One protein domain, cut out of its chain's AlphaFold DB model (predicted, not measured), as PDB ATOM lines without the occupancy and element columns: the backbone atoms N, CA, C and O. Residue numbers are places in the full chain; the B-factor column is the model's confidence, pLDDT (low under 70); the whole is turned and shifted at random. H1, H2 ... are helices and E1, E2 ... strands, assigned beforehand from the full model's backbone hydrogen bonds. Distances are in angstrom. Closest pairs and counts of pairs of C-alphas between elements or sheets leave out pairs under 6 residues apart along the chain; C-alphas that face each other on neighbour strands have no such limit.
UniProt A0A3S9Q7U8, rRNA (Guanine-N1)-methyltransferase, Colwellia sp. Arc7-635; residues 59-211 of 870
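What this domain is: This is residues 59 to 211 of the 870 residues of the protein "rRNA (Guanine-N1)-methyltransferase" of Colwellia sp. Arc7-635 (UniProt A0A3S9Q7U8). With little regular structure, two small antiparallel sheets, E2-E1-E7-E3 and E5-E4-E6, share an elongated body amid long loops; E3 runs on into E4, and H1 covers E3. Its 153 printed residues include three named helices and seven named strands, E1 E2 H1 E3 E4 E5 E6 H2 E7 H3, mixed in class, with only 53 residues in them. It is compact, radius of gyration of the C-alphas 15.7 A, spanning 47 by 30 by 28 A.

Where its parts are: Find E1, residues 78 to 82, at C-alpha 78 (10.191, -25.681, 0.632); then E2, 98 to 100; H1, 108 to 115; E3, 118 to 121; E4, 123 to 129, 18.4 A long; E5, 132 to 137, 15.7 A; E6, 149 to 151; H2, 152 to 156; E7, 200 to 204; and H3, 205 to 211, ending at C-alpha 211 (25.345, -30.717, -2.038).

How they stand to each other: See N 80 and O 203 of E1 and E7, 2.9 A apart, and N 127 and O 134 of hairpin E4 and E5, 2.9 A, within hydrogen-bond range. H1 is on the first sheet, over E3, at a height of 7.5 A over the sheet; H3 only grazes it. Every O i to N i+4 pair is within range in H2 and H3, 3 of 4 in H1.

The domain as a whole: C-alphas 70 and 189 are farthest apart, 50.0 A. The printed part has no cut; H2 to E7 is a long link of 43 residues. Thirteen residues have pLDDT under 70, among them 129 to 132.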
ATOM      1  N   TYR A  59      26.567 -27.370  -9.823       73.50
ATOM      2  CA  TYR A  59      25.133 -27.563  -9.700       73.50
ATOM      3  C   TYR A  59      24.430 -27.196 -11.016       73.50
ATOM      4  O   TYR A  59      24.458 -26.052 -11.455       73.50
ATOM      5  N   ASP A  60      23.801 -28.185 -11.650       78.44
ATOM      6  CA  ASP A  60      22.905 -27.958 -12.784       78.44
ATOM      7  C   ASP A  60      21.448 -27.948 -12.306       78.44
ATOM      8  O   ASP A  60      20.929 -29.007 -11.920       78.44
ATOM      9  N   PRO A  61      20.768 -26.787 -12.347       81.19
ATOM     10  CA  PRO A  61      19.389 -26.654 -11.885       81.19
ATOM     11  C   PRO A  61      18.383 -27.453 -12.726       81.19
ATOM     12  O   PRO A  61      17.265 -27.698 -12.272       81.19
ATOM     13  N   THR A  62      18.753 -27.887 -13.938       84.88
ATOM     14  CA  THR A  62      17.888 -28.689 -14.822       84.88
ATOM     15  C   THR A  62      17.864 -30.175 -14.457       84.88
ATOM     16  O   THR A  62      16.981 -30.913 -14.908       84.88
ATOM     17  N   VAL A  63      18.800 -30.625 -13.616       85.44
ATOM     18  CA  VAL A  63      18.880 -32.002 -13.123       85.44
ATOM     19  C   VAL A  63      18.076 -32.137 -11.828       85.44
ATOM     20  O   VAL A  63      18.316 -31.425 -10.859       85.44
ATOM     21  N   ASP A  64      17.138 -33.090 -11.779       86.38
ATOM     22  CA  ASP A  64      16.451 -33.476 -10.535       86.38
ATOM     23  C   ASP A  64      17.323 -34.472  -9.759       86.38
ATOM     24  O   ASP A  64      17.388 -35.661 -10.097       86.38
ATOM     25  N   TYR A  65      18.030 -33.988  -8.738       85.75
ATOM     26  CA  TYR A  65      18.952 -34.815  -7.965       85.75
ATOM     27  C   TYR A  65      18.195 -35.818  -7.079       85.75
ATOM     28  O   TYR A  65      17.141 -35.498  -6.508       85.75
ATOM     29  N   PRO A  66      18.708 -37.056  -6.940       84.06
ATOM     30  CA  PRO A  66      18.069 -38.071  -6.117       84.06
ATOM     31  C   PRO A  66      18.084 -37.674  -4.640       84.06
ATOM     32  O   PRO A  66      18.854 -36.827  -4.192       84.06
ATOM     33  N   THR A  67      17.221 -38.319  -3.864       82.88
ATOM     34  CA  THR A  67      17.186 -38.154  -2.409       82.88
ATOM     35  C   THR A  67      18.520 -38.514  -1.783       82.88
ATOM     36  O   THR A  67      19.184 -39.446  -2.242       82.88
ATOM     37  N   ILE A  68      18.847 -37.865  -0.668       79.56
ATOM     38  CA  ILE A  68      20.014 -38.241   0.138       79.56
ATOM     39  C   ILE A  68      19.921 -39.742   0.496       79.56
ATOM     40  O   ILE A  68      18.829 -40.209   0.856       79.56
ATOM     41  N   PRO A  69      21.018 -40.518   0.394       72.06
ATOM     42  CA  PRO A  69      21.005 -41.954   0.660       72.06
ATOM     43  C   PRO A  69      20.362 -42.318   2.003       72.06
ATOM     44  O   PRO A  69      20.603 -41.693   3.035       72.06
ATOM     45  N   GLY A  70      19.494 -43.333   1.981       71.50
ATOM     46  CA  GLY A  70      18.754 -43.786   3.162       71.50
ATOM     47  C   GLY A  70      17.565 -42.907   3.574       71.50
ATOM     48  O   GLY A  70      16.989 -43.153   4.634       71.50
ATOM     49  N   ARG A  71      17.171 -41.908   2.768       78.94
ATOM     50  CA  ARG A  71      16.031 -41.012   3.048       78.94
ATOM     51  C   ARG A  71      14.922 -41.096   2.000       78.94
ATOM     52  O   ARG A  71      15.087 -41.678   0.932       78.94
ATOM     53  N   THR A  72      13.772 -40.501   2.318       77.50
ATOM     54  CA  THR A  72      12.577 -40.462   1.459       77.50
ATOM     55  C   THR A  72      12.343 -39.046   0.946       77.50
ATOM     56  O   THR A  72      12.371 -38.109   1.741       77.50
ATOM     57  N   LYS A  73      12.057 -38.888  -0.358       76.62
ATOM     58  CA  LYS A  73      11.883 -37.569  -0.996       76.62
ATOM     59  C   LYS A  73      10.789 -36.788  -0.279       76.62
ATOM     60  O   LYS A  73       9.619 -37.175  -0.309       76.62
ATOM     61  N   PHE A  74      11.178 -35.710   0.387       73.12
ATOM     62  CA  PHE A  74      10.265 -34.800   1.062       73.12
ATOM     63  C   PHE A  74       9.838 -33.704   0.077       73.12
ATOM     64  O   PHE A  74      10.538 -33.424  -0.892       73.12
ATOM     65  N   SER A  75       8.650 -33.127   0.280       67.12
ATOM     66  CA  SER A  75       7.999 -32.204  -0.667       67.12
ATOM     67  C   SER A  75       8.947 -31.124  -1.218       67.12
ATOM     68  O   SER A  75       9.504 -30.361  -0.434       67.12
ATOM     69  N   SER A  76       9.020 -30.964  -2.545       68.44
ATOM     70  CA  SER A  76       9.815 -29.935  -3.252       68.44
ATOM     71  C   SER A  76       9.197 -28.531  -3.208       68.44
ATOM     72  O   SER A  76       9.289 -27.750  -4.146       68.44
ATOM     73  N   LYS A  77       8.463 -28.232  -2.133       83.56
ATOM     74  CA  LYS A  77       7.706 -26.981  -1.962       83.56
ATOM     75  C   LYS A  77       8.354 -26.047  -0.949       83.56
ATOM     76  O   LYS A  77       7.741 -25.051  -0.582       83.56
ATOM     77  N   TYR A  78       9.530 -26.399  -0.445       91.19
ATOM     78  CA  TYR A  78      10.191 -25.681   0.632       91.19
ATOM     79  C   TYR A  78      11.504 -25.084   0.150       91.19
ATOM     80  O   TYR A  78      12.256 -25.751  -0.558       91.19
ATOM     81  N   LEU A  79      11.779 -23.870   0.609       93.81
ATOM     82  CA  LEU A  79      13.135 -23.354   0.699       93.81
ATOM     83  C   LEU A  79      13.656 -23.632   2.103       93.81
ATOM     84  O   LEU A  79      12.911 -23.571   3.088       93.81
ATOM     85  N   TYR A  80      14.930 -23.968   2.179       93.31
ATOM     86  CA  TYR A  80      15.653 -24.182   3.421       93.31
ATOM     87  C   TYR A  80      16.502 -22.959   3.705       93.31
ATOM     88  O   TYR A  80      16.841 -22.224   2.783       93.31
ATOM     89  N   TYR A  81      16.845 -22.733   4.966       90.56
ATOM     90  CA  TYR A  81      17.688 -21.601   5.313       90.56
ATOM     91  C   TYR A  81      18.716 -21.945   6.383       90.56
ATOM     92  O   TYR A  81      18.540 -22.869   7.180       90.56
ATOM     93  N   ASN A  82      19.790 -21.166   6.392       83.62
ATOM     94  CA  ASN A  82      20.875 -21.225   7.355       83.62
ATOM     95  C   ASN A  82      21.229 -19.804   7.833       83.62
ATOM     96  O   ASN A  82      21.098 -18.859   7.064       83.62
ATOM     97  N   LYS A  83      21.669 -19.665   9.089       72.44
ATOM     98  CA  LYS A  83      22.135 -18.422   9.735       72.44
ATOM     99  C   LYS A  83      23.554 -18.572  10.326       72.44
ATOM    100  O   LYS A  83      23.814 -18.119  11.443       72.44
ATOM    101  N   GLY A  84      24.439 -19.288   9.627       55.19
ATOM    102  CA  GLY A  84      25.803 -19.609  10.084       55.19
ATOM    103  C   GLY A  84      25.921 -20.867  10.961       55.19
ATOM    104  O   GLY A  84      26.899 -21.025  11.683       55.19
ATOM    105  N   ASP A  85      24.920 -21.750  10.924       58.78
ATOM    106  CA  ASP A  85      24.934 -23.091  11.519       58.78
ATOM    107  C   ASP A  85      25.334 -24.153  10.465       58.78
ATOM    108  O   ASP A  85      25.679 -23.836   9.329       58.78
ATOM    109  N   GLY A  86      25.270 -25.447  10.801       66.31
ATOM    110  CA  GLY A  86      25.471 -26.517   9.815       66.31
ATOM    111  C   GLY A  86      24.413 -26.508   8.701       66.31
ATOM    112  O   GLY A  86      23.249 -26.180   8.950       66.31
ATOM    113  N   ILE A  87      24.799 -26.905   7.483       77.19
ATOM    114  CA  ILE A  87      23.929 -26.897   6.292       77.19
ATOM    115  C   ILE A  87      22.629 -27.692   6.538       77.19
ATOM    116  O   ILE A  87      22.677 -28.801   7.083       77.19
ATOM    117  N   PRO A  88      21.451 -27.139   6.182       85.25
ATOM    118  CA  PRO A  88      20.170 -27.803   6.389       85.25
ATOM    119  C   PRO A  88      20.047 -29.094   5.589       85.25
ATOM    120  O   PRO A  88      20.509 -29.204   4.456       85.25
ATOM    121  N   SER A  89      19.399 -30.088   6.195       86.56
ATOM    122  CA  SER A  89      19.304 -31.423   5.612       86.56
ATOM    123  C   SER A  89      17.912 -31.654   5.008       86.56
ATOM    124  O   SER A  89      16.944 -31.831   5.755       86.56
ATOM    125  N   PRO A  90      17.764 -31.680   3.669       85.69
ATOM    126  CA  PRO A  90      16.493 -31.965   3.030       85.69
ATOM    127  C   PRO A  90      16.112 -33.434   3.260       85.69
ATOM    128  O   PRO A  90      16.889 -34.255   3.761       85.69
ATOM    129  N   ASP A  91      14.881 -33.783   2.895       85.31
ATOM    130  CA  ASP A  91      14.380 -35.160   2.974       85.31
ATOM    131  C   ASP A  91      14.270 -35.724   4.412       85.31
ATOM    132  O   ASP A  91      14.191 -36.935   4.625       85.31
ATOM    133  N   GLN A  92      14.210 -34.839   5.418       83.00
ATOM    134  CA  GLN A  92      13.946 -35.172   6.823       83.00
ATOM    135  C   GLN A  92      12.754 -34.396   7.387       83.00
ATOM    136  O   GLN A  92      12.656 -33.170   7.289       83.00
ATOM    137  N   SER A  93      11.843 -35.108   8.051       79.00
ATOM    138  CA  SER A  93      10.694 -34.491   8.724       79.00
ATOM    139  C   SER A  93      11.101 -33.660   9.950       79.00
ATOM    140  O   SER A  93      10.385 -32.709  10.295       79.00
ATOM    141  N   SER A  94      12.238 -34.002  10.568       83.00
ATOM    142  CA  SER A  94      12.848 -33.324  11.715       83.00
ATOM    143  C   SER A  94      13.542 -32.013  11.358       83.00
ATOM    144  O   SER A  94      13.610 -31.149  12.220       83.00
ATOM    145  N   GLU A  95      14.006 -31.826  10.118       88.06
ATOM    146  CA  GLU A  95      14.558 -30.537   9.689       88.06
ATOM    147  C   GLU A  95      13.424 -29.507   9.649       88.06
ATOM    148  O   GLU A  95      12.420 -29.696   8.957       88.06
ATOM    149  N   LYS A  96      13.540 -28.442  10.440       88.06
ATOM    150  CA  LYS A  96      12.511 -27.401  10.570       88.06
ATOM    151  C   LYS A  96      12.991 -26.041  10.066       88.06
ATOM    152  O   LYS A  96      12.158 -25.142   9.934       88.06
ATOM    153  N   ARG A  97      14.271 -25.894   9.704       90.69
ATOM    154  CA  ARG A  97      14.855 -24.676   9.115       90.69
ATOM    155  C   ARG A  97      14.460 -24.523   7.648       90.69
ATOM    156  O   ARG A  97      15.271 -24.614   6.732       90.69
ATOM    157  N   ARG A  98      13.155 -24.384   7.432       92.50
ATOM    158  CA  ARG A  98      12.524 -24.263   6.123       92.50
ATOM    159  C   ARG A  98      11.213 -23.495   6.201       92.50
ATOM    160  O   ARG A  98      10.577 -23.469   7.255       92.50
ATOM    161  N   PHE A  99      10.794 -22.947   5.073       93.69
ATOM    162  CA  PHE A  99       9.495 -22.312   4.861       93.69
ATOM    163  C   PHE A  99       9.000 -22.615   3.439       93.69
ATOM    164  O   PHE A  99       9.744 -23.158   2.620       93.69
ATOM    165  N   LEU A 100       7.724 -22.356   3.146       92.69
ATOM    166  CA  LEU A 100       7.163 -22.647   1.822       92.69
ATOM    167  C   LEU A 100       7.806 -21.745   0.756       92.69
ATOM    168  O   LEU A 100       7.812 -20.532   0.892       92.69
ATOM    169  N   ALA A 101       8.283 -22.313  -0.349       92.38
ATOM    170  CA  ALA A 101       8.871 -21.534  -1.441       92.38
ATOM    171  C   ALA A 101       7.885 -20.500  -2.018       92.38
ATOM    172  O   ALA A 101       8.291 -19.427  -2.449       92.38
ATOM    173  N   SER A 102       6.580 -20.791  -1.963       92.31
ATOM    174  CA  SER A 102       5.515 -19.892  -2.423       92.31
ATOM    175  C   SER A 102       5.363 -18.619  -1.596       92.31
ATOM    176  O   SER A 102       4.683 -17.710  -2.047       92.31
ATOM    177  N   ILE A 103       5.927 -18.565  -0.386       93.69
ATOM    178  CA  ILE A 103       5.895 -17.361   0.451       93.69
ATOM    179  C   ILE A 103       7.204 -16.571   0.382       93.69
ATOM    180  O   ILE A 103       7.375 -15.648   1.167       93.69
ATOM    181  N   ASN A 104       8.137 -16.942  -0.507       95.12
ATOM    182  CA  ASN A 104       9.387 -16.211  -0.687       95.12
ATOM    183  C   ASN A 104       9.113 -14.831  -1.300       95.12
ATOM    184  O   ASN A 104       8.935 -14.729  -2.516       95.12
ATOM    185  N   GLY A 105       9.040 -13.805  -0.447       94.81
ATOM    186  CA  GLY A 105       8.842 -12.425  -0.881       94.81
ATOM    187  C   GLY A 105      10.082 -11.798  -1.491       94.81
ATOM    188  O   GLY A 105       9.903 -10.985  -2.376       94.81
ATOM    189  N   CYS A 106      11.279 -12.287  -1.133       93.25
ATOM    190  CA  CYS A 106      12.547 -11.808  -1.676       93.25
ATOM    191  C   CYS A 106      12.667 -12.133  -3.176       93.25
ATOM    192  O   CYS A 106      13.145 -13.207  -3.563       93.25
ATOM    193  N   ASP A 107      12.204 -11.238  -4.034       92.69
ATOM    194  CA  ASP A 107      12.185 -11.371  -5.483       92.69
ATOM    195  C   ASP A 107      13.603 -11.370  -6.062       92.69
ATOM    196  O   ASP A 107      13.902 -12.210  -6.917       92.69
ATOM    197  N   SER A 108      14.509 -10.565  -5.492       82.44
ATOM    198  CA  SER A 108      15.945 -10.562  -5.818       82.44
ATOM    199  C   SER A 108      16.590 -11.951  -5.692       82.44
ATOM    200  O   SER A 108      17.458 -12.307  -6.487       82.44
ATOM    201  N   SER A 109      16.106 -12.802  -4.778       85.06
ATOM    202  CA  SER A 109      16.644 -14.161  -4.610       85.06
ATOM    203  C   SER A 109      16.228 -15.151  -5.700       85.06
ATOM    204  O   SER A 109      16.873 -16.187  -5.872       85.06
ATOM    205  N   LYS A 110      15.127 -14.903  -6.422       90.69
ATOM    206  CA  LYS A 110      14.471 -15.940  -7.240       90.69
ATOM    207  C   LYS A 110      15.335 -16.399  -8.412       90.69
ATOM    208  O   LYS A 110      15.344 -17.591  -8.715       90.69
ATOM    209  N   ALA A 111      16.055 -15.480  -9.058       79.50
ATOM    210  CA  ALA A 111      16.918 -15.806 -10.193       79.50
ATOM    211  C   ALA A 111      18.093 -16.697  -9.765       79.50
ATOM    212  O   ALA A 111      18.261 -17.782 -10.320       79.50
ATOM    213  N   SER A 112      18.827 -16.303  -8.722       74.62
ATOM    214  CA  SER A 112      19.936 -17.093  -8.170       74.62
ATOM    215  C   SER A 112      19.467 -18.420  -7.580       74.62
ATOM    216  O   SER A 112      20.074 -19.453  -7.824       74.62
ATOM    217  N   LEU A 113      18.322 -18.465  -6.892       86.06
ATOM    218  CA  LEU A 113      17.766 -19.737  -6.421       86.06
ATOM    219  C   LEU A 113      17.397 -20.679  -7.575       86.06
ATOM    220  O   LEU A 113      17.524 -21.892  -7.429       86.06
ATOM    221  N   ALA A 114      16.935 -20.147  -8.710       85.94
ATOM    222  CA  ALA A 114      16.609 -20.948  -9.887       85.94
ATOM    223  C   ALA A 114      17.850 -21.384 -10.681       85.94
ATOM    224  O   ALA A 114      17.815 -22.446 -11.300       85.94
ATOM    225  N   GLN A 115      18.909 -20.576 -10.688       74.19
ATOM    226  CA  GLN A 115      20.126 -20.823 -11.459       74.19
ATOM    227  C   GLN A 115      21.181 -21.587 -10.650       74.19
ATOM    228  O   GLN A 115      21.666 -22.627 -11.084       74.19
ATOM    229  N   ASP A 116      21.492 -21.087  -9.462       71.19
ATOM    230  CA  ASP A 116      22.616 -21.514  -8.629       71.19
ATOM    231  C   ASP A 116      22.146 -22.363  -7.442       71.19
ATOM    232  O   ASP A 116      22.923 -23.099  -6.838       71.19
ATOM    233  N   GLY A 117      20.848 -22.316  -7.123       81.06
ATOM    234  CA  GLY A 117      20.227 -23.181  -6.125       81.06
ATOM    235  C   GLY A 117      20.345 -22.684  -4.683       81.06
ATOM    236  O   GLY A 117      19.740 -23.290  -3.791       81.06
ATOM    237  N   PHE A 118      21.052 -21.578  -4.460       81.19
ATOM    238  CA  PHE A 118      21.186 -20.893  -3.178       81.19
ATOM    239  C   PHE A 118      21.211 -19.366  -3.360       81.19
ATOM    240  O   PHE A 118      21.377 -18.870  -4.471       81.19
ATOM    241  N   TYR A 119      20.998 -18.620  -2.275       80.12
ATOM    242  CA  TYR A 119      21.061 -17.156  -2.251       80.12
ATOM    243  C   TYR A 119      21.302 -16.658  -0.826       80.12
ATOM    244  O   TYR A 119      20.649 -17.156   0.087       80.12
ATOM    245  N   THR A 120      22.188 -15.686  -0.614       74.19
ATOM    246  CA  THR A 120      22.494 -15.151   0.725       74.19
ATOM    247  C   THR A 120      22.074 -13.692   0.823       74.19
ATOM    248  O   THR A 120      22.516 -12.893   0.011       74.19
ATOM    249  N   ALA A 121      21.246 -13.355   1.816       70.69
ATOM    250  CA  ALA A 121      20.771 -11.988   2.052       70.69
ATOM    251  C   ALA A 121      20.293 -11.781   3.495       70.69
ATOM    252  O   ALA A 121      20.070 -12.741   4.243       70.69
ATOM    253  N   HIS A 122      20.063 -10.531   3.897       76.62
ATOM    254  CA  HIS A 122      19.294 -10.242   5.104       76.62
ATOM    255  C   HIS A 122      17.820 -10.513   4.852       76.62
ATOM    256  O   HIS A 122      17.113  -9.719   4.243       76.62
ATOM    257  N   VAL A 123      17.342 -11.650   5.354       88.88
ATOM    258  CA  VAL A 123      15.937 -12.050   5.224       88.88
ATOM    259  C   VAL A 123      15.195 -11.797   6.532       88.88
ATOM    260  O   VAL A 123      15.669 -12.125   7.633       88.88
ATOM    261  N   ARG A 124      14.004 -11.213   6.425       91.00
ATOM    262  CA  ARG A 124      13.124 -10.908   7.552       91.00
ATOM    263  C   ARG A 124      11.768 -11.554   7.351       91.00
ATOM    264  O   ARG A 124      11.294 -11.705   6.236       91.00
ATOM    265  N   TYR A 125      11.131 -11.918   8.457       92.75
ATOM    266  CA  TYR A 125       9.746 -12.356   8.473       92.75
ATOM    267  C   TYR A 125       8.902 -11.454   9.360       92.75
ATOM    268  O   TYR A 125       9.385 -10.897  10.348       92.75
ATOM    269  N   TYR A 126       7.624 -11.338   9.026       91.94
ATOM    270  CA  TYR A 126       6.717 -10.484   9.775       91.94
ATOM    271  C   TYR A 126       6.120 -11.199  10.991       91.94
ATOM    272  O   TYR A 126       5.605 -12.317  10.889       91.94
ATOM    273  N   LYS A 127       6.137 -10.538  12.155       87.94
ATOM    274  CA  LYS A 127       5.554 -11.052  13.403       87.94
ATOM    275  C   LYS A 127       4.918  -9.947  14.241       87.94
ATOM    276  O   LYS A 127       5.472  -8.866  14.404       87.94
ATOM    277  N   PHE A 128       3.793 -10.268  14.877       80.12
ATOM    278  CA  PHE A 128       3.202  -9.422  15.913       80.12
ATOM    279  C   PHE A 128       3.813  -9.710  17.288       80.12
ATOM    280  O   PHE A 128       3.846 -10.856  17.742       80.12
ATOM    281  N   VAL A 129       4.245  -8.655  17.978       68.12
ATOM    282  CA  VAL A 129       4.656  -8.682  19.391       68.12
ATOM    283  C   VAL A 129       3.848  -7.622  20.126       68.12
ATOM    284  O   VAL A 129       3.848  -6.465  19.718       68.12
ATOM    285  N   SER A 130       3.107  -8.008  21.169       59.97
ATOM    286  CA  SER A 130       2.251  -7.087  21.944       59.97
ATOM    287  C   SER A 130       1.334  -6.216  21.060       59.97
ATOM    288  O   SER A 130       1.119  -5.026  21.304       59.97
ATOM    289  N   ASN A 131       0.795  -6.833  20.000       65.31
ATOM    290  CA  ASN A 131      -0.073  -6.219  18.992       65.31
ATOM    291  C   ASN A 131       0.588  -5.096  18.157       65.31
ATOM    292  O   ASN A 131      -0.117  -4.230  17.653       65.31
ATOM    293  N   ASN A 132       1.919  -5.084  18.036       68.69
ATOM    294  CA  ASN A 132       2.664  -4.298  17.049       68.69
ATOM    295  C   ASN A 132       3.298  -5.266  16.048       68.69
ATOM    296  O   ASN A 132       4.035  -6.172  16.449       68.69
ATOM    297  N   GLY A 133       2.966  -5.110  14.769       82.06
ATOM    298  CA  GLY A 133       3.561  -5.893  13.694       82.06
ATOM    299  C   GLY A 133       4.946  -5.356  13.356       82.06
ATOM    300  O   GLY A 133       5.138  -4.146  13.284       82.06
ATOM    301  N   GLN A 134       5.923  -6.244  13.230       87.00
ATOM    302  CA  GLN A 134       7.296  -5.870  12.922       87.00
ATOM    303  C   GLN A 134       8.029  -7.000  12.196       87.00
ATOM    304  O   GLN A 134       7.803  -8.184  12.461       87.00
ATOM    305  N   TRP A 135       8.932  -6.610  11.309       89.06
ATOM    306  CA  TRP A 135       9.882  -7.451  10.605       89.06
ATOM    307  C   TRP A 135      10.998  -7.882  11.561       89.06
ATOM    308  O   TRP A 135      11.579  -7.076  12.288       89.06
ATOM    309  N   LYS A 136      11.261  -9.188  11.617       84.50
ATOM    310  CA  LYS A 136      12.257  -9.814  12.497       84.50
ATOM    311  C   LYS A 136      13.116 -10.797  11.726       84.50
ATOM    312  O   LYS A 136      12.677 -11.352  10.723       84.50
ATOM    313  N   GLY A 137      14.342 -11.025  12.194       81.75
ATOM    314  CA  GLY A 137      15.212 -12.056  11.634       81.75
ATOM    315  C   GLY A 137      14.543 -13.426  11.671       81.75
ATOM    316  O   GLY A 137      13.778 -13.715  12.590       81.75
ATOM    317  N   LEU A 138      14.823 -14.276  10.682       86.25
ATOM    318  CA  LEU A 138      14.255 -15.626  10.642       86.25
ATOM    319  C   LEU A 138      14.554 -16.400  11.942       86.25
ATOM    320  O   LEU A 138      15.670 -16.277  12.468       86.25
ATOM    321  N   PRO A 139      13.604 -17.211  12.455       84.00
ATOM    322  CA  PRO A 139      13.851 -18.070  13.609       84.00
ATOM    323  C   PRO A 139      15.028 -19.005  13.336       84.00
ATOM    324  O   PRO A 139      15.203 -19.452  12.211       84.00
ATOM    325  N   ARG A 140      15.823 -19.348  14.352       76.44
ATOM    326  CA  ARG A 140      17.031 -20.163  14.138       76.44
ATOM    327  C   ARG A 140      16.740 -21.605  13.713       76.44
ATOM    328  O   ARG A 140      17.383 -22.108  12.800       76.44
ATOM    329  N   TYR A 141      15.778 -22.264  14.365       78.81
ATOM    330  CA  TYR A 141      15.562 -23.709  14.201       78.81
ATOM    331  C   TYR A 141      14.278 -24.078  13.464       78.81
ATOM    332  O   TYR A 141      14.159 -25.206  12.998       78.81
ATOM    333  N   ASN A 142      13.294 -23.179  13.372       85.38
ATOM    334  CA  ASN A 142      11.980 -23.532  12.841       85.38
ATOM    335  C   ASN A 142      11.307 -22.385  12.083       85.38
ATOM    336  O   ASN A 142      10.794 -21.446  12.685       85.38
ATOM    337  N   GLY A 143      11.245 -22.506  10.755       88.50
ATOM    338  CA  GLY A 143      10.568 -21.548   9.876       88.50
ATOM    339  C   GLY A 143       9.156 -21.962   9.470       88.50
ATOM    340  O   GLY A 143       8.517 -21.271   8.687       88.50
ATOM    341  N   SER A 144       8.642 -23.076  10.000       84.06
ATOM    342  CA  SER A 144       7.388 -23.677   9.518       84.06
ATOM    343  C   SER A 144       6.156 -22.791   9.742       84.06
ATOM    344  O   SER A 144       5.139 -23.003   9.092       84.06
ATOM    345  N   ASN A 145       6.239 -21.823  10.662       85.19
ATOM    346  CA  ASN A 145       5.151 -20.903  11.008       85.19
ATOM    347  C   ASN A 145       5.310 -19.513  10.370       85.19
ATOM    348  O   ASN A 145       4.589 -18.587  10.741       85.19
ATOM    349  N   ILE A 146       6.273 -19.335   9.463       91.50
ATOM    350  CA  ILE A 146       6.441 -18.073   8.741       91.50
ATOM    351  C   ILE A 146       5.291 -17.924   7.742       91.50
ATOM    352  O   ILE A 146       4.989 -18.859   7.004       91.50
ATOM    353  N   GLY A 147       4.644 -16.757   7.751       89.12
ATOM    354  CA  GLY A 147       3.559 -16.423   6.823       89.12
ATOM    355  C   GLY A 147       3.979 -15.452   5.721       89.12
ATOM    356  O   GLY A 147       3.627 -15.664   4.568       89.12
ATOM    357  N   VAL A 148       4.739 -14.414   6.078       94.06
ATOM    358  CA  VAL A 148       5.215 -13.356   5.173       94.06
ATOM    359  C   VAL A 148       6.693 -13.119   5.457       94.06
ATOM    360  O   VAL A 148       7.076 -13.031   6.631       94.06
ATOM    361  N   LEU A 149       7.507 -13.054   4.407       95.19
ATOM    362  CA  LEU A 149       8.942 -12.781   4.477       95.19
ATOM    363  C   LEU A 149       9.391 -11.932   3.286       95.19
ATOM    364  O   LEU A 149       8.723 -11.961   2.260       95.19
ATOM    365  N   ASP A 150      10.513 -11.239   3.437       95.81
ATOM    366  CA  ASP A 150      11.132 -10.383   2.420       95.81
ATOM    367  C   ASP A 150      12.638 -10.187   2.725       95.81
ATOM    368  O   ASP A 150      13.112 -10.675   3.763       95.81
ATOM    369  N   CYS A 151      13.397  -9.516   1.854       88.38
ATOM    370  CA  CYS A 151      14.832  -9.267   1.997       88.38
ATOM    371  C   CYS A 151      15.257  -7.809   1.780       88.38
ATOM    372  O   CYS A 151      14.579  -7.023   1.124       88.38
ATOM    373  N   GLU A 152      16.424  -7.468   2.330       83.88
ATOM    374  CA  GLU A 152      17.021  -6.136   2.191       83.88
ATOM    375  C   GLU A 152      17.324  -5.786   0.732       83.88
ATOM    376  O   GLU A 152      17.102  -4.651   0.317       83.88
ATOM    377  N   ASP A 153      17.764  -6.761  -0.065       72.88
ATOM    378  CA  ASP A 153      18.153  -6.528  -1.458       72.88
ATOM    379  C   ASP A 153      16.997  -5.999  -2.312       72.88
ATOM    380  O   ASP A 153      17.224  -5.194  -3.210       72.88
ATOM    381  N   ASP A 154      15.751  -6.384  -2.021       83.62
ATOM    382  CA  ASP A 154      14.589  -5.820  -2.711       83.62
ATOM    383  C   ASP A 154      14.402  -4.337  -2.373       83.62
ATOM    384  O   ASP A 154      14.130  -3.523  -3.255       83.62
ATOM    385  N   VAL A 155      14.662  -3.938  -1.127       79.38
ATOM    386  CA  VAL A 155      14.648  -2.528  -0.715       79.38
ATOM    387  C   VAL A 155      15.798  -1.760  -1.376       79.38
ATOM    388  O   VAL A 155      15.560  -0.717  -1.986       79.38
ATOM    389  N   LEU A 156      17.029  -2.281  -1.323       71.25
ATOM    390  CA  LEU A 156      18.216  -1.631  -1.897       71.25
ATOM    391  C   LEU A 156      18.118  -1.468  -3.419       71.25
ATOM    392  O   LEU A 156      18.501  -0.431  -3.961       71.25
ATOM    393  N   ASN A 157      17.546  -2.459  -4.104       72.25
ATOM    394  CA  ASN A 157      17.329  -2.426  -5.548       72.25
ATOM    395  C   ASN A 157      16.031  -1.709  -5.949       72.25
ATOM    396  O   ASN A 157      15.707  -1.653  -7.139       72.25
ATOM    397  N   ASN A 158      15.281  -1.155  -4.985       79.50
ATOM    398  CA  ASN A 158      13.974  -0.533  -5.203       79.50
ATOM    399  C   ASN A 158      13.006  -1.462  -5.977       79.50
ATOM    400  O   ASN A 158      12.249  -1.029  -6.852       79.50
ATOM    401  N   ASN A 159      13.056  -2.757  -5.663       87.25
ATOM    402  CA  ASN A 159      12.192  -3.811  -6.169       87.25
ATOM    403  C   ASN A 159      10.993  -4.010  -5.228       87.25
ATOM    404  O   ASN A 159      11.142  -4.492  -4.115       87.25
ATOM    405  N   ALA A 160       9.791  -3.651  -5.677       93.75
ATOM    406  CA  ALA A 160       8.564  -3.757  -4.877       93.75
ATOM    407  C   ALA A 160       7.817  -5.098  -5.056       93.75
ATOM    408  O   ALA A 160       6.669  -5.235  -4.619       93.75
ATOM    409  N   ASN A 161       8.394  -6.051  -5.794       95.00
ATOM    410  CA  ASN A 161       7.753  -7.333  -6.071       95.00
ATOM    411  C   ASN A 161       7.845  -8.256  -4.856       95.00
ATOM    412  O   ASN A 161       8.924  -8.471  -4.334       95.00
ATOM    413  N   ASN A 162       6.722  -8.879  -4.490       94.00
ATOM    414  CA  ASN A 162       6.634  -9.790  -3.349       94.00
ATOM    415  C   ASN A 162       6.211 -11.207  -3.777       94.00
ATOM    416  O   ASN A 162       6.194 -11.567  -4.961       94.00
ATOM    417  N   ALA A 163       5.886 -12.051  -2.797       92.44
ATOM    418  CA  ALA A 163       5.359 -13.393  -3.027       92.44
ATOM    419  C   ALA A 163       3.952 -13.358  -3.656       92.44
ATOM    420  O   ALA A 163       3.170 -12.434  -3.429       92.44
ATOM    421  N   ASP A 164       3.589 -14.409  -4.392       87.69
ATOM    422  CA  ASP A 164       2.267 -14.512  -5.017       87.69
ATOM    423  C   ASP A 164       1.140 -14.443  -3.970       87.69
ATOM    424  O   ASP A 164       1.086 -15.229  -3.023       87.69
ATOM    425  N   GLY A 165       0.192 -13.524  -4.174       85.06
ATOM    426  CA  GLY A 165      -0.927 -13.304  -3.251       85.06
ATOM    427  C   GLY A 165      -0.597 -12.410  -2.051       85.06
ATOM    428  O   GLY A 165      -1.434 -12.280  -1.158       85.06
ATOM    429  N   VAL A 166       0.586 -11.797  -2.042       89.44
ATOM    430  CA  VAL A 166       0.996 -10.740  -1.115       89.44
ATOM    431  C   VAL A 166       1.007  -9.402  -1.863       89.44
ATOM    432  O   VAL A 166       1.306  -9.361  -3.055       89.44
ATOM    433  N   ASP A 167       0.625  -8.317  -1.186       88.88
ATOM    434  CA  ASP A 167       0.591  -6.977  -1.786       88.88
ATOM    435  C   ASP A 167       1.991  -6.540  -2.251       88.88
ATOM    436  O   ASP A 167       2.994  -6.867  -1.616       88.88
ATOM    437  N   VAL A 168       2.061  -5.795  -3.358       92.69
ATOM    438  CA  VAL A 168       3.309  -5.162  -3.823       92.69
ATOM    439  C   VAL A 168       3.709  -4.026  -2.882       92.69
ATOM    440  O   VAL A 168       2.841  -3.341  -2.342       92.69
ATOM    441  N   GLY A 169       5.009  -3.815  -2.703       94.12
ATOM    442  CA  GLY A 169       5.551  -2.750  -1.859       94.12
ATOM    443  C   GLY A 169       6.768  -3.190  -1.053       94.12
ATOM    444  O   GLY A 169       7.238  -4.312  -1.186       94.12
ATOM    445  N   PHE A 170       7.244  -2.301  -0.187       92.94
ATOM    446  CA  PHE A 170       8.454  -2.464   0.617       92.94
ATOM    447  C   PHE A 170       8.135  -2.733   2.092       92.94
ATOM    448  O   PHE A 170       7.182  -2.150   2.613       92.94
ATOM    449  N   PRO A 171       8.908  -3.566   2.804       93.62
ATOM    450  CA  PRO A 171       8.689  -3.909   4.210       93.62
ATOM    451  C   PRO A 171       8.498  -2.704   5.138       93.62
ATOM    452  O   PRO A 171       9.343  -1.814   5.203       93.62
ATOM    453  N   VAL A 172       7.412  -2.687   5.916       90.00
ATOM    454  CA  VAL A 172       7.131  -1.633   6.905       90.00
ATOM    455  C   VAL A 172       6.708  -2.199   8.263       90.00
ATOM    456  O   VAL A 172       5.907  -3.130   8.366       90.00
ATOM    457  N   ASN A 173       7.265  -1.636   9.329       86.88
ATOM    458  CA  ASN A 173       6.951  -1.923  10.722       86.88
ATOM    459  C   ASN A 173       5.775  -1.073  11.225       86.88
ATOM    460  O   ASN A 173       5.470  -0.003  10.709       86.88
ATOM    461  N   TYR A 174       5.140  -1.538  12.300       82.88
ATOM    462  CA  TYR A 174       4.192  -0.785  13.130       82.88
ATOM    463  C   TYR A 174       2.886  -0.342  12.447       82.88
ATOM    464  O   TYR A 174       2.086   0.380  13.046       82.88
ATOM    465  N   LEU A 175       2.617  -0.813  11.227       83.19
ATOM    466  CA  LEU A 175       1.344  -0.617  10.538       83.19
ATOM    467  C   LEU A 175       0.390  -1.806  10.728       83.19
ATOM    468  O   LEU A 175       0.787  -2.959  10.882       83.19
ATOM    469  N   GLY A 176      -0.911  -1.512  10.691       79.56
ATOM    470  CA  GLY A 176      -1.972  -2.514  10.808       79.56
ATOM    471  C   GLY A 176      -2.190  -3.059  12.226       79.56
ATOM    472  O   GLY A 176      -1.659  -2.564  13.216       79.56
ATOM    473  N   THR A 177      -3.040  -4.078  12.323       76.44
ATOM    474  CA  THR A 177      -3.361  -4.809  13.564       76.44
ATOM    475  C   THR A 177      -3.284  -6.307  13.305       76.44
ATOM    476  O   THR A 177      -3.331  -6.728  12.152       76.44
ATOM    477  N   SER A 178      -3.251  -7.147  14.342       77.94
ATOM    478  CA  SER A 178      -3.230  -8.604  14.134       77.94
ATOM    479  C   SER A 178      -4.446  -9.137  13.355       77.94
ATOM    480  O   SER A 178      -4.354 -10.189  12.733       77.94
ATOM    481  N   SER A 179      -5.585  -8.434  13.384       81.38
ATOM    482  CA  SER A 179      -6.797  -8.766  12.615       81.38
ATOM    483  C   SER A 179      -6.823  -8.193  11.194       81.38
ATOM    484  O   SER A 179      -7.580  -8.679  10.360       81.38
ATOM    485  N   ALA A 180      -6.039  -7.148  10.934       85.12
ATOM    486  CA  ALA A 180      -5.941  -6.460   9.648       85.12
ATOM    487  C   ALA A 180      -4.490  -5.973   9.470       85.12
ATOM    488  O   ALA A 180      -4.198  -4.803   9.749       85.12
ATOM    489  N   PRO A 181      -3.562  -6.890   9.150       87.38
ATOM    490  CA  PRO A 181      -2.137  -6.592   9.111       87.38
ATOM    491  C   PRO A 181      -1.776  -5.751   7.886       87.38
ATOM    492  O   PRO A 181      -2.410  -5.869   6.841       87.38
ATOM    493  N   VAL A 182      -0.744  -4.920   8.023       90.62
ATOM    494  CA  VAL A 182      -0.156  -4.142   6.927       90.62
ATOM    495  C   VAL A 182       1.341  -4.418   6.944       90.62
ATOM    496  O   VAL A 182       2.027  -4.055   7.897       90.62
ATOM    497  N   TYR A 183       1.813  -5.125   5.922       92.31
ATOM    498  CA  TYR A 183       3.187  -5.629   5.852       92.31
ATOM    499  C   TYR A 183       4.114  -4.715   5.044       92.31
ATOM    500  O   TYR A 183       5.298  -4.623   5.369       92.31
ATOM    501  N   PHE A 184       3.563  -4.048   4.022       94.06
ATOM    502  CA  PHE A 184       4.308  -3.293   3.015       94.06
ATOM    503  C   PHE A 184       3.793  -1.855   2.856       94.06
ATOM    504  O   PHE A 184       2.665  -1.541   3.245       94.06
ATOM    505  N   THR A 185       4.630  -0.996   2.277       90.62
ATOM    506  CA  THR A 185       4.345   0.389   1.875       90.62
ATOM    507  C   THR A 185       4.730   0.617   0.409       90.62
ATOM    508  O   THR A 185       5.582  -0.090  -0.121       90.62
ATOM    509  N   ASP A 186       4.133   1.602  -0.260       89.31
ATOM    510  CA  ASP A 186       4.315   1.805  -1.706       89.31
ATOM    511  C   ASP A 186       5.698   2.374  -2.077       89.31
ATOM    512  O   ASP A 186       6.225   2.076  -3.149       89.31
ATOM    513  N   ALA A 187       6.281   3.221  -1.222       84.56
ATOM    514  CA  ALA A 187       7.543   3.905  -1.494       84.56
ATOM    515  C   ALA A 187       8.692   3.320  -0.668       84.56
ATOM    516  O   ALA A 187       8.571   3.156   0.544       84.56
ATOM    517  N   VAL A 188       9.839   3.082  -1.308       81.31
ATOM    518  CA  VAL A 188      11.042   2.541  -0.649       81.31
ATOM    519  C   VAL A 188      11.518   3.417   0.511       81.31
ATOM    520  O   VAL A 188      11.927   2.904   1.545       81.31
ATOM    521  N   THR A 189      11.365   4.738   0.391       77.69
ATOM    522  CA  THR A 189      11.704   5.712   1.443       77.69
ATOM    523  C   THR A 189      10.867   5.548   2.709       77.69
ATOM    524  O   THR A 189      11.265   6.024   3.769       77.69
ATOM    525  N   ASP A 190       9.715   4.888   2.602       80.50
ATOM    526  CA  ASP A 190       8.795   4.647   3.709       80.50
ATOM    527  C   ASP A 190       9.058   3.317   4.419       80.50
ATOM    528  O   ASP A 190       8.466   3.051   5.470       80.50
ATOM    529  N   SER A 191       9.939   2.483   3.856       84.62
ATOM    530  CA  SER A 191      10.397   1.262   4.501       84.62
ATOM    531  C   SER A 191      11.206   1.614   5.745       84.62
ATOM    532  O   SER A 191      12.137   2.413   5.704       84.62
ATOM    533  N   ASN A 192      10.839   1.011   6.872       77.94
ATOM    534  CA  ASN A 192      11.544   1.141   8.151       77.94
ATOM    535  C   ASN A 192      11.809  -0.236   8.776       77.94
ATOM    536  O   ASN A 192      11.914  -0.375   9.998       77.94
ATOM    537  N   ALA A 193      11.827  -1.281   7.941       83.06
ATOM    538  CA  ALA A 193      12.269  -2.598   8.356       83.06
ATOM    539  C   ALA A 193      13.760  -2.544   8.699       83.06
ATOM    540  O   ALA A 193      14.558  -1.988   7.955       83.06
ATOM    541  N   SER A 194      14.123  -3.140   9.832       75.12
ATOM    542  CA  SER A 194      15.521  -3.269  10.215       75.12
ATOM    543  C   SER A 194      16.137  -4.498   9.573       75.12
ATOM    544  O   SER A 194      15.687  -5.635   9.790       75.12
ATOM    545  N   TRP A 195      17.209  -4.262   8.832       72.12
ATOM    546  CA  TRP A 195      17.964  -5.291   8.130       72.12
ATOM    547  C   TRP A 195      19.202  -5.756   8.899       72.12
ATOM    548  O   TRP A 195      19.908  -6.656   8.468       72.12
ATOM    549  N   GLY A 196      19.359  -5.302  10.141       61.41
ATOM    550  CA  GLY A 196      20.503  -5.622  10.983       61.41
ATOM    551  C   GLY A 196      20.585  -7.025  11.580       61.41
ATOM    552  O   GLY A 196      19.566  -7.585  11.976       61.41
ATOM    553  N   GLY A 197      21.783  -7.607  11.670       59.06
ATOM    554  CA  GLY A 197      22.045  -8.962  12.178       59.06
ATOM    555  C   GLY A 197      22.678  -9.886  11.125       59.06
ATOM    556  O   GLY A 197      23.169  -9.424  10.098       59.06
ATOM    557  N   LYS A 198      22.672 -11.207  11.368       62.62
ATOM    558  CA  LYS A 198      23.299 -12.200  10.466       62.62
ATOM    559  C   LYS A 198      22.628 -12.305   9.095       62.62
ATOM    560  O   LYS A 198      21.390 -12.294   9.018       62.62
ATOM    561  N   TYR A 199      23.440 -12.556   8.067       62.97
ATOM    562  CA  TYR A 199      22.952 -12.995   6.765       62.97
ATOM    563  C   TYR A 199      22.269 -14.363   6.870       62.97
ATOM    564  O   TYR A 199      22.536 -15.187   7.753       62.97
ATOM    565  N   VAL A 200      21.336 -14.595   5.955       78.44
ATOM    566  CA  VAL A 200      20.628 -15.858   5.802       78.44
ATOM    567  C   VAL A 200      20.954 -16.405   4.426       78.44
ATOM    568  O   VAL A 200      20.627 -15.771   3.427       78.44
ATOM    569  N   THR A 201      21.494 -17.619   4.362       80.06
ATOM    570  CA  THR A 201      21.567 -18.353   3.095       80.06
ATOM    571  C   THR A 201      20.315 -19.194   2.918       80.06
ATOM    572  O   THR A 201      20.029 -20.081   3.725       80.06
ATOM    573  N   LEU A 202      19.559 -18.902   1.866       89.06
ATOM    574  CA  LEU A 202      18.444 -19.681   1.356       89.06
ATOM    575  C   LEU A 202      18.963 -20.761   0.408       89.06
ATOM    576  O   LEU A 202      19.861 -20.511  -0.388       89.06
ATOM    577  N   TYR A 203      18.364 -21.946   0.456       89.88
ATOM    578  CA  TYR A 203      18.698 -23.070  -0.413       89.88
ATOM    579  C   TYR A 203      17.439 -23.716  -0.981       89.88
ATOM    580  O   TYR A 203      16.437 -23.903  -0.279       89.88
ATOM    581  N   THR A 204      17.516 -24.148  -2.235       92.25
ATOM    582  CA  THR A 204      16.534 -25.069  -2.811       92.25
ATOM    583  C   THR A 204      16.757 -26.488  -2.288       92.25
ATOM    584  O   THR A 204      17.872 -26.894  -1.950       92.25
ATOM    585  N   ASP A 205      15.693 -27.288  -2.234       90.62
ATOM    586  CA  ASP A 205      15.810 -28.705  -1.881       90.62
ATOM    587  C   ASP A 205      16.664 -29.474  -2.901       90.62
ATOM    588  O   ASP A 205      17.417 -30.371  -2.522       90.62
ATOM    589  N   ASN A 206      16.574 -29.102  -4.182       89.25
ATOM    590  CA  ASN A 206      17.354 -29.697  -5.261       89.25
ATOM    591  C   ASN A 206      18.860 -29.425  -5.106       89.25
ATOM    592  O   ASN A 206      19.658 -30.357  -5.203       89.25
ATOM    593  N   TYR A 207      19.243 -28.185  -4.784       86.50
ATOM    594  CA  TYR A 207      20.634 -27.839  -4.480       86.50
ATOM    595  C   TYR A 207      21.165 -28.625  -3.288       86.50
ATOM    596  O   TYR A 207      22.242 -29.204  -3.357       86.50
ATOM    597  N   LEU A 208      20.393 -28.731  -2.205       87.25
ATOM    598  CA  LEU A 208      20.844 -29.476  -1.031       87.25
ATOM    599  C   LEU A 208      20.987 -30.981  -1.297       87.25
ATOM    600  O   LEU A 208      21.847 -31.623  -0.699       87.25
ATOM    601  N   ARG A 209      20.180 -31.564  -2.192       87.44
ATOM    602  CA  ARG A 209      20.350 -32.960  -2.632       87.44
ATOM    603  C   ARG A 209      21.626 -33.157  -3.442       87.44
ATOM    604  O   ARG A 209      22.295 -34.168  -3.262       87.44
ATOM    605  N   TRP A 210      21.985 -32.194  -4.288       84.12
ATOM    606  CA  TRP A 210      23.291 -32.160  -4.946       84.12
ATOM    607  C   TRP A 210      24.423 -32.021  -3.909       84.12
ATOM    608  O   TRP A 210      25.316 -32.869  -3.814       84.12
ATOM    609  N   PHE A 211      24.323 -31.026  -3.031       77.69
ATOM    610  CA  PHE A 211      25.345 -30.717  -2.038       77.69
ATOM    611  C   PHE A 211      25.570 -31.856  -1.028       77.69
ATOM    612  O   PHE A 211      26.708 -32.137  -0.666       77.69
TER     613      PHE A 211